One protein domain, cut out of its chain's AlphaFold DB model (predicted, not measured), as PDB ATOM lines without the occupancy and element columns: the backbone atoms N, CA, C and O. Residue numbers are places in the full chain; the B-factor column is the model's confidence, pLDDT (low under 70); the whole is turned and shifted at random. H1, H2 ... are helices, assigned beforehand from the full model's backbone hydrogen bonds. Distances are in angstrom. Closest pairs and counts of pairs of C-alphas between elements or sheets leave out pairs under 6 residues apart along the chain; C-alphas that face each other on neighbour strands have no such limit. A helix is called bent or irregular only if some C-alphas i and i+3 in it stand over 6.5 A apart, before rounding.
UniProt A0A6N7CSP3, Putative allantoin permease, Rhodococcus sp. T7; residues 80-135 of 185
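This is residues 80 to 135 of the 185 residues of the protein "Putative allantoin permease" of Rhodococcus sp. T7 (UniProt A0A6N7CSP3). One long bent helix, H1, has a shorter helix, H2, crossing its last arm H1b, while residues 80 to 98 of its first arm stick out as a long free arm. Without that free arm the body, residues 99 to 135 with the end of H1a, H1b, the link and H2, is compact and spans 28 by 19 by 13 A, and the free arm lengthens the whole to a rod. The printed part has 56 residues with two named helices, H1 then H2, and no named strand; its class is all helix. It is only just loose, close to extended, with a radius of gyration of the C-alphas of 14.9 A and spans of 50 by 20 by 14 A.

H1, residues 80 to 113, was assigned as one helix by its hydrogen bonds but is bent: C-alphas 101 and 104 are 6.7 A apart. Its arms, H1a of residues 80 to 101 and H1b of residues 104 to 113, stand at a shallow tilt of 30 degrees. H1b touches H2, residues 120 to 133, with the C-alphas of Ala 107 and Ala 124 closest at 4.6 A. Their lines are only just about perpendicular, at 71 degrees. H1a and H2 are apart. In H1a, H1b and H2 every O i to N i+4 pair is within hydrogen-bond range.

H1a begins at C-alpha 80, (-19.860, -8.560, 65.088), and is 31.3 A long. H1b measures 14.4 A and ends at C-alpha 113, (-15.540, 19.303, 26.187). H2 measures 19.7 A and ends at C-alpha 133, (-20.585, 0.318, 31.249).

The C-alphas of Pro 80 and Lys 116 are the two farthest apart, at 50.4 A. The link from H1 to H2 is short, with 6 residues. The printed part has no cut, and no printed residue is under 70 in pLDDT; the mean of the printed part is 91.5.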
ATOM      1  N   PRO A  80     -18.843  -9.244  65.888       91.50
ATOM      2  CA  PRO A  80     -19.860  -8.560  65.088       91.50
ATOM      3  C   PRO A  80     -19.778  -7.029  65.129       91.50
ATOM      4  O   PRO A  80     -19.965  -6.376  64.105       91.50
ATOM      5  N   VAL A  81     -19.463  -6.443  66.287       95.06
ATOM      6  CA  VAL A  81     -19.384  -4.982  66.445       95.06
ATOM      7  C   VAL A  81     -18.183  -4.428  65.680       95.06
ATOM      8  O   VAL A  81     -18.319  -3.462  64.927       95.06
ATOM      9  N   VAL A  82     -17.019  -5.067  65.826       93.12
ATOM     10  CA  VAL A  82     -15.793  -4.664  65.121       93.12
ATOM     11  C   VAL A  82     -15.953  -4.843  63.614       93.12
ATOM     12  O   VAL A  82     -15.580  -3.947  62.858       93.12
ATOM     13  N   SER A  83     -16.550  -5.949  63.165       92.75
ATOM     14  CA  SER A  83     -16.774  -6.204  61.741       92.75
ATOM     15  C   SER A  83     -17.712  -5.170  61.114       92.75
ATOM     16  O   SER A  83     -17.420  -4.692  60.021       92.75
ATOM     17  N   ILE A  84     -18.788  -4.755  61.799       94.00
ATOM     18  CA  ILE A  84     -19.704  -3.716  61.290       94.00
ATOM     19  C   ILE A  84     -18.989  -2.366  61.170       94.00
ATOM     20  O   ILE A  84     -19.029  -1.735  60.111       94.00
ATOM     21  N   ILE A  85     -18.306  -1.926  62.231       95.56
ATOM     22  CA  ILE A  85     -17.589  -0.641  62.230       95.56
ATOM     23  C   ILE A  85     -16.478  -0.650  61.173       95.56
ATOM     24  O   ILE A  85     -16.315   0.317  60.421       95.56
ATOM     25  N   GLY A  86     -15.736  -1.753  61.080       93.88
ATOM     26  CA  GLY A  86     -14.680  -1.940  60.095       93.88
ATOM     27  C   GLY A  86     -15.211  -1.936  58.663       93.88
ATOM     28  O   GLY A  86     -14.654  -1.242  57.818       93.88
ATOM     29  N   ALA A  87     -16.319  -2.629  58.392       93.31
ATOM     30  CA  ALA A  87     -16.933  -2.663  57.067       93.31
ATOM     31  C   ALA A  87     -17.413  -1.273  56.626       93.31
ATOM     32  O   ALA A  87     -17.135  -0.861  55.500       93.31
ATOM     33  N   ILE A  88     -18.055  -0.512  57.523       95.75
ATOM     34  CA  ILE A  88     -18.438   0.884  57.255       95.75
ATOM     35  C   ILE A  88     -17.194   1.730  56.969       95.75
ATOM     36  O   ILE A  88     -17.179   2.494  56.005       95.75
ATOM     37  N   SER A  89     -16.132   1.563  57.757       94.12
ATOM     38  CA  SER A  89     -14.878   2.301  57.570       94.12
ATOM     39  C   SER A  89     -14.227   1.997  56.216       94.12
ATOM     40  O   SER A  89     -13.849   2.924  55.500       94.12
ATOM     41  N   ILE A  90     -14.160   0.721  55.818       93.00
ATOM     42  CA  ILE A  90     -13.651   0.295  54.503       93.00
ATOM     43  C   ILE A  90     -14.524   0.867  53.384       93.00
ATOM     44  O   ILE A  90     -13.993   1.385  52.399       93.00
ATOM     45  N   ALA A  91     -15.849   0.813  53.527       93.81
ATOM     46  CA  ALA A  91     -16.778   1.324  52.529       93.81
ATOM     47  C   ALA A  91     -16.606   2.839  52.332       93.81
ATOM     48  O   ALA A  91     -16.437   3.299  51.202       93.81
ATOM     49  N   VAL A  92     -16.562   3.608  53.424       94.81
ATOM     50  CA  VAL A  92     -16.346   5.062  53.385       94.81
ATOM     51  C   VAL A  92     -14.978   5.396  52.797       94.81
ATOM     52  O   VAL A  92     -14.896   6.263  51.926       94.81
ATOM     53  N   ALA A  93     -13.913   4.704  53.212       91.50
ATOM     54  CA  ALA A  93     -12.569   4.919  52.678       91.50
ATOM     55  C   ALA A  93     -12.517   4.649  51.166       91.50
ATOM     56  O   ALA A  93     -12.035   5.485  50.398       91.50
ATOM     57  N   THR A  94     -13.092   3.528  50.728       90.69
ATOM     58  CA  THR A  94     -13.133   3.134  49.315       90.69
ATOM     59  C   THR A  94     -13.916   4.145  48.483       90.69
ATOM     60  O   THR A  94     -13.433   4.585  47.438       90.69
ATOM     61  N   MET A  95     -15.094   4.571  48.944       90.44
ATOM     62  CA  MET A  95     -15.892   5.584  48.247       90.44
ATOM     63  C   MET A  95     -15.176   6.935  48.184       90.44
ATOM     64  O   MET A  95     -15.164   7.570  47.131       90.44
ATOM     65  N   SER A  96     -14.549   7.358  49.284       90.19
ATOM     66  CA  SER A  96     -13.877   8.659  49.377       90.19
ATOM     67  C   SER A  96     -12.723   8.769  48.382       90.19
ATOM     68  O   SER A  96     -12.625   9.760  47.656       90.19
ATOM     69  N   VAL A  97     -11.881   7.734  48.299       87.69
ATOM     70  CA  VAL A  97     -10.761   7.710  47.350       87.69
ATOM     71  C   VAL A  97     -11.270   7.632  45.913       87.69
ATOM     72  O   VAL A  97     -10.788   8.382  45.072       87.69
ATOM     73  N   ASN A  98     -12.275   6.799  45.621       88.38
ATOM     74  CA  ASN A  98     -12.818   6.689  44.261       88.38
ATOM     75  C   ASN A  98     -13.461   7.990  43.773       88.38
ATOM     76  O   ASN A  98     -13.267   8.370  42.619       88.38
ATOM     77  N   LEU A  99     -14.180   8.702  44.643       86.88
ATOM     78  CA  LEU A  99     -14.749  10.001  44.299       86.88
ATOM     79  C   LEU A  99     -13.646  11.004  43.944       86.88
ATOM     80  O   LEU A  99     -13.705  11.624  42.883       86.88
ATOM     81  N   ALA A 100     -12.633  11.133  44.804       84.81
ATOM     82  CA  ALA A 100     -11.557  12.100  44.614       84.81
ATOM     83  C   ALA A 100     -10.659  11.773  43.410       84.81
ATOM     84  O   ALA A 100     -10.276  12.674  42.670       84.81
ATOM     85  N   ALA A 101     -10.338  10.494  43.213       84.12
ATOM     86  CA  ALA A 101      -9.376  10.037  42.216       84.12
ATOM     87  C   ALA A 101      -9.977   9.813  40.824       84.12
ATOM     88  O   ALA A 101      -9.331  10.109  39.822       84.12
ATOM     89  N   ASN A 102     -11.194   9.261  40.762       86.94
ATOM     90  CA  ASN A 102     -11.717   8.649  39.537       86.94
ATOM     91  C   ASN A 102     -12.969   9.344  38.984       86.94
ATOM     92  O   ASN A 102     -13.377   9.037  37.869       86.94
ATOM     93  N   ILE A 103     -13.594  10.265  39.729       89.81
ATOM     94  CA  ILE A 103     -14.815  10.960  39.276       89.81
ATOM     95  C   ILE A 103     -14.546  12.429  38.944       89.81
ATOM     96  O   ILE A 103     -15.081  12.928  37.954       89.81
ATOM     97  N   ILE A 104     -13.731  13.123  39.745       90.25
ATOM     98  CA  ILE A 104     -13.518  14.574  39.609       90.25
ATOM     99  C   ILE A 104     -12.933  14.940  38.238       90.25
ATOM    100  O   ILE A 104     -13.496  15.790  37.551       90.25
ATOM    101  N   SER A 105     -11.852  14.282  37.826       89.19
ATOM    102  CA  SER A 105     -11.138  14.579  36.579       89.19
ATOM    103  C   SER A 105     -11.987  14.345  35.326       89.19
ATOM    104  O   SER A 105     -12.218  15.303  34.590       89.19
ATOM    105  N   PRO A 106     -12.591  13.153  35.107       90.19
ATOM    106  CA  PRO A 106     -13.436  12.954  33.931       90.19
ATOM    107  C   PRO A 106     -14.681  13.852  33.952       90.19
ATOM    108  O   PRO A 106     -15.173  14.255  32.900       90.19
ATOM    109  N   ALA A 107     -15.189  14.221  35.137       92.56
ATOM    110  CA  ALA A 107     -16.258  15.208  35.222       92.56
ATOM    111  C   ALA A 107     -15.801  16.583  34.704       92.56
ATOM    112  O   ALA A 107     -16.548  17.214  33.954       92.56
ATOM    113  N   PHE A 108     -14.590  17.036  35.050       91.50
ATOM    114  CA  PHE A 108     -14.042  18.274  34.495       91.50
ATOM    115  C   PHE A 108     -13.789  18.176  32.993       91.50
ATOM    116  O   PHE A 108     -14.225  19.076  32.268       91.50
ATOM    117  N   ASP A 109     -13.216  17.075  32.514       91.25
ATOM    118  CA  ASP A 109     -12.990  16.836  31.085       91.25
ATOM    119  C   ASP A 109     -14.290  16.934  30.285       91.25
ATOM    120  O   ASP A 109     -14.383  17.702  29.324       91.25
ATOM    121  N   PHE A 110     -15.345  16.242  30.719       92.81
ATOM    122  CA  PHE A 110     -16.641  16.295  30.048       92.81
ATOM    123  C   PHE A 110     -17.282  17.684  30.100       92.81
ATOM    124  O   PHE A 110     -17.861  18.123  29.102       92.81
ATOM    125  N   THR A 111     -17.173  18.406  31.221       92.81
ATOM    126  CA  THR A 111     -17.680  19.788  31.283       92.81
ATOM    127  C   THR A 111     -16.911  20.740  30.374       92.81
ATOM    128  O   THR A 111     -17.524  21.625  29.783       92.81
ATOM    129  N   ASN A 112     -15.601  20.549  30.217       89.19
ATOM    130  CA  ASN A 112     -14.773  21.374  29.341       89.19
ATOM    131  C   ASN A 112     -15.006  21.038  27.861       89.19
ATOM    132  O   ASN A 112     -14.983  21.935  27.019       89.19
ATOM    133  N   LEU A 113     -15.279  19.769  27.547       90.56
ATOM    134  CA  LEU A 113     -15.540  19.303  26.187       90.56
ATOM    135  C   LEU A 113     -16.939  19.701  25.691       90.56
ATOM    136  O   LEU A 113     -17.098  20.127  24.546       90.56
ATOM    137  N   PHE A 114     -17.955  19.617  26.557       91.31
ATOM    138  CA  PHE A 114     -19.350  19.923  26.216       91.31
ATOM    139  C   PHE A 114     -19.998  20.934  27.183       91.31
ATOM    140  O   PHE A 114     -21.050  20.649  27.769       91.31
ATOM    141  N   PRO A 115     -19.453  22.161  27.306       87.38
ATOM    142  CA  PRO A 115     -19.855  23.127  28.336       87.38
ATOM    143  C   PRO A 115     -21.301  23.620  28.197       87.38
ATOM    144  O   PRO A 115     -21.906  24.063  29.168       87.38
ATOM    145  N   LYS A 116     -21.886  23.528  26.995       90.00
ATOM    146  CA  LYS A 116     -23.288  23.902  26.747       90.00
ATOM    147  C   LYS A 116     -24.294  22.867  27.264       90.00
ATOM    148  O   LYS A 116     -25.449  23.215  27.483       90.00
ATOM    149  N   PHE A 117     -23.877  21.610  27.432       90.25
ATOM    150  CA  PHE A 117     -24.776  20.488  27.733       90.25
ATOM    151  C   PHE A 117     -24.528  19.885  29.118       90.25
ATOM    152  O   PHE A 117     -25.470  19.435  29.783       90.25
ATOM    153  N   LEU A 118     -23.271  19.889  29.567       93.69
ATOM    154  CA  LEU A 118     -22.841  19.204  30.776       93.69
ATOM    155  C   LEU A 118     -22.470  20.201  31.873       93.69
ATOM    156  O   LEU A 118     -21.553  21.003  31.744       93.69
ATOM    157  N   THR A 119     -23.182  20.103  32.993       94.62
ATOM    158  CA  THR A 119     -22.755  20.678  34.272       94.62
ATOM    159  C   THR A 119     -21.911  19.655  35.024       94.62
ATOM    160  O   THR A 119     -22.045  18.459  34.776       94.62
ATOM    161  N   PHE A 120     -21.105  20.090  35.997       91.12
ATOM    162  CA  PHE A 120     -20.244  19.185  36.773       91.12
ATOM    163  C   PHE A 120     -21.005  17.986  37.358       91.12
ATOM    164  O   PHE A 120     -20.562  16.851  37.236       91.12
ATOM    165  N   LYS A 121     -22.204  18.213  37.914       93.50
ATOM    166  CA  LYS A 121     -23.049  17.132  38.453       93.50
ATOM    167  C   LYS A 121     -23.472  16.130  37.373       93.50
ATOM    168  O   LYS A 121     -23.407  14.929  37.606       93.50
ATOM    169  N   ARG A 122     -23.901  16.609  36.198       94.31
ATOM    170  CA  ARG A 122     -24.310  15.738  35.080       94.31
ATOM    171  C   ARG A 122     -23.120  14.977  34.500       94.31
ATOM    172  O   ARG A 122     -23.243  13.792  34.222       94.31
ATOM    173  N   ALA A 123     -21.981  15.649  34.366       94.50
ATOM    174  CA  ALA A 123     -20.732  15.053  33.919       94.50
ATOM    175  C   ALA A 123     -20.240  13.964  34.884       94.50
ATOM    176  O   ALA A 123     -19.909  12.879  34.435       94.50
ATOM    177  N   ALA A 124     -20.288  14.200  36.200       93.19
ATOM    178  CA  ALA A 124     -19.930  13.197  37.201       93.19
ATOM    179  C   ALA A 124     -20.820  11.944  37.120       93.19
ATOM    180  O   ALA A 124     -20.313  10.826  37.156       93.19
ATOM    181  N   VAL A 125     -22.138  12.118  36.954       94.12
ATOM    182  CA  VAL A 125     -23.065  10.991  36.748       94.12
ATOM    183  C   VAL A 125     -22.740  10.240  35.455       94.12
ATOM    184  O   VAL A 125     -22.709   9.011  35.457       94.12
ATOM    185  N   LEU A 126     -22.445  10.958  34.368       94.06
ATOM    186  CA  LEU A 126     -22.039  10.345  33.105       94.06
ATOM    187  C   LEU A 126     -20.744   9.532  33.259       94.06
ATOM    188  O   LEU A 126     -20.688   8.412  32.762       94.06
ATOM    189  N   SER A 127     -19.748  10.045  33.987       92.88
ATOM    190  CA  SER A 127     -18.502   9.325  34.285       92.88
ATOM    191  C   SER A 127     -18.754   8.019  35.035       92.88
ATOM    192  O   SER A 127     -18.160   6.999  34.696       92.88
ATOM    193  N   ILE A 128     -19.665   8.019  36.017       91.50
ATOM    194  CA  ILE A 128     -20.046   6.804  36.757       91.50
ATOM    195  C   ILE A 128     -20.691   5.782  35.813       91.50
ATOM    196  O   ILE A 128     -20.304   4.614  35.815       91.50
ATOM    197  N   ILE A 129     -21.648   6.221  34.989       93.62
ATOM    198  CA  ILE A 129     -22.345   5.344  34.037       93.62
ATOM    199  C   ILE A 129     -21.356   4.768  33.021       93.62
ATOM    200  O   ILE A 129     -21.364   3.562  32.784       93.62
ATOM    201  N   ALA A 130     -20.487   5.603  32.451       92.12
ATOM    202  CA  ALA A 130     -19.483   5.179  31.482       92.12
ATOM    203  C   ALA A 130     -18.467   4.205  32.101       92.12
ATOM    204  O   ALA A 130     -18.169   3.174  31.502       92.12
ATOM    205  N   GLY A 131     -17.990   4.486  33.317       89.25
ATOM    206  CA  GLY A 131     -17.082   3.600  34.046       89.25
ATOM    207  C   GLY A 131     -17.706   2.238  34.353       89.25
ATOM    208  O   GLY A 131     -17.054   1.211  34.187       89.25
ATOM    209  N   PHE A 132     -18.987   2.207  34.734       89.62
ATOM    210  CA  PHE A 132     -19.708   0.952  34.948       89.62
ATOM    211  C   PHE A 132     -19.952   0.194  33.635       89.62
ATOM    212  O   PHE A 132     -19.733  -1.014  33.572       89.62
ATOM    213  N   ALA A 133     -20.351   0.897  32.571       92.69
ATOM    214  CA  ALA A 133     -20.585   0.318  31.249       92.69
ATOM    215  C   ALA A 133     -19.309  -0.256  30.610       92.69
ATOM    216  O   ALA A 133     -19.390  -1.203  29.831       92.69
ATOM    217  N   PHE A 134     -18.136   0.274  30.966       88.50
ATOM    218  CA  PHE A 134     -16.843  -0.280  30.564       88.50
ATOM    219  C   PHE A 134     -16.548  -1.648  31.207       88.50
ATOM    220  O   PHE A 134     -15.716  -2.395  30.702       88.50
ATOM    221  N   MET A 135     -17.252  -2.006  32.290       88.94
ATOM    222  CA  MET A 135     -17.146  -3.295  32.982       88.94
ATOM    223  C   MET A 135     -15.700  -3.679  33.355       88.94
ATOM    224  O   MET A 135     -15.226  -4.753  32.975       88.94
TER     225      MET A 135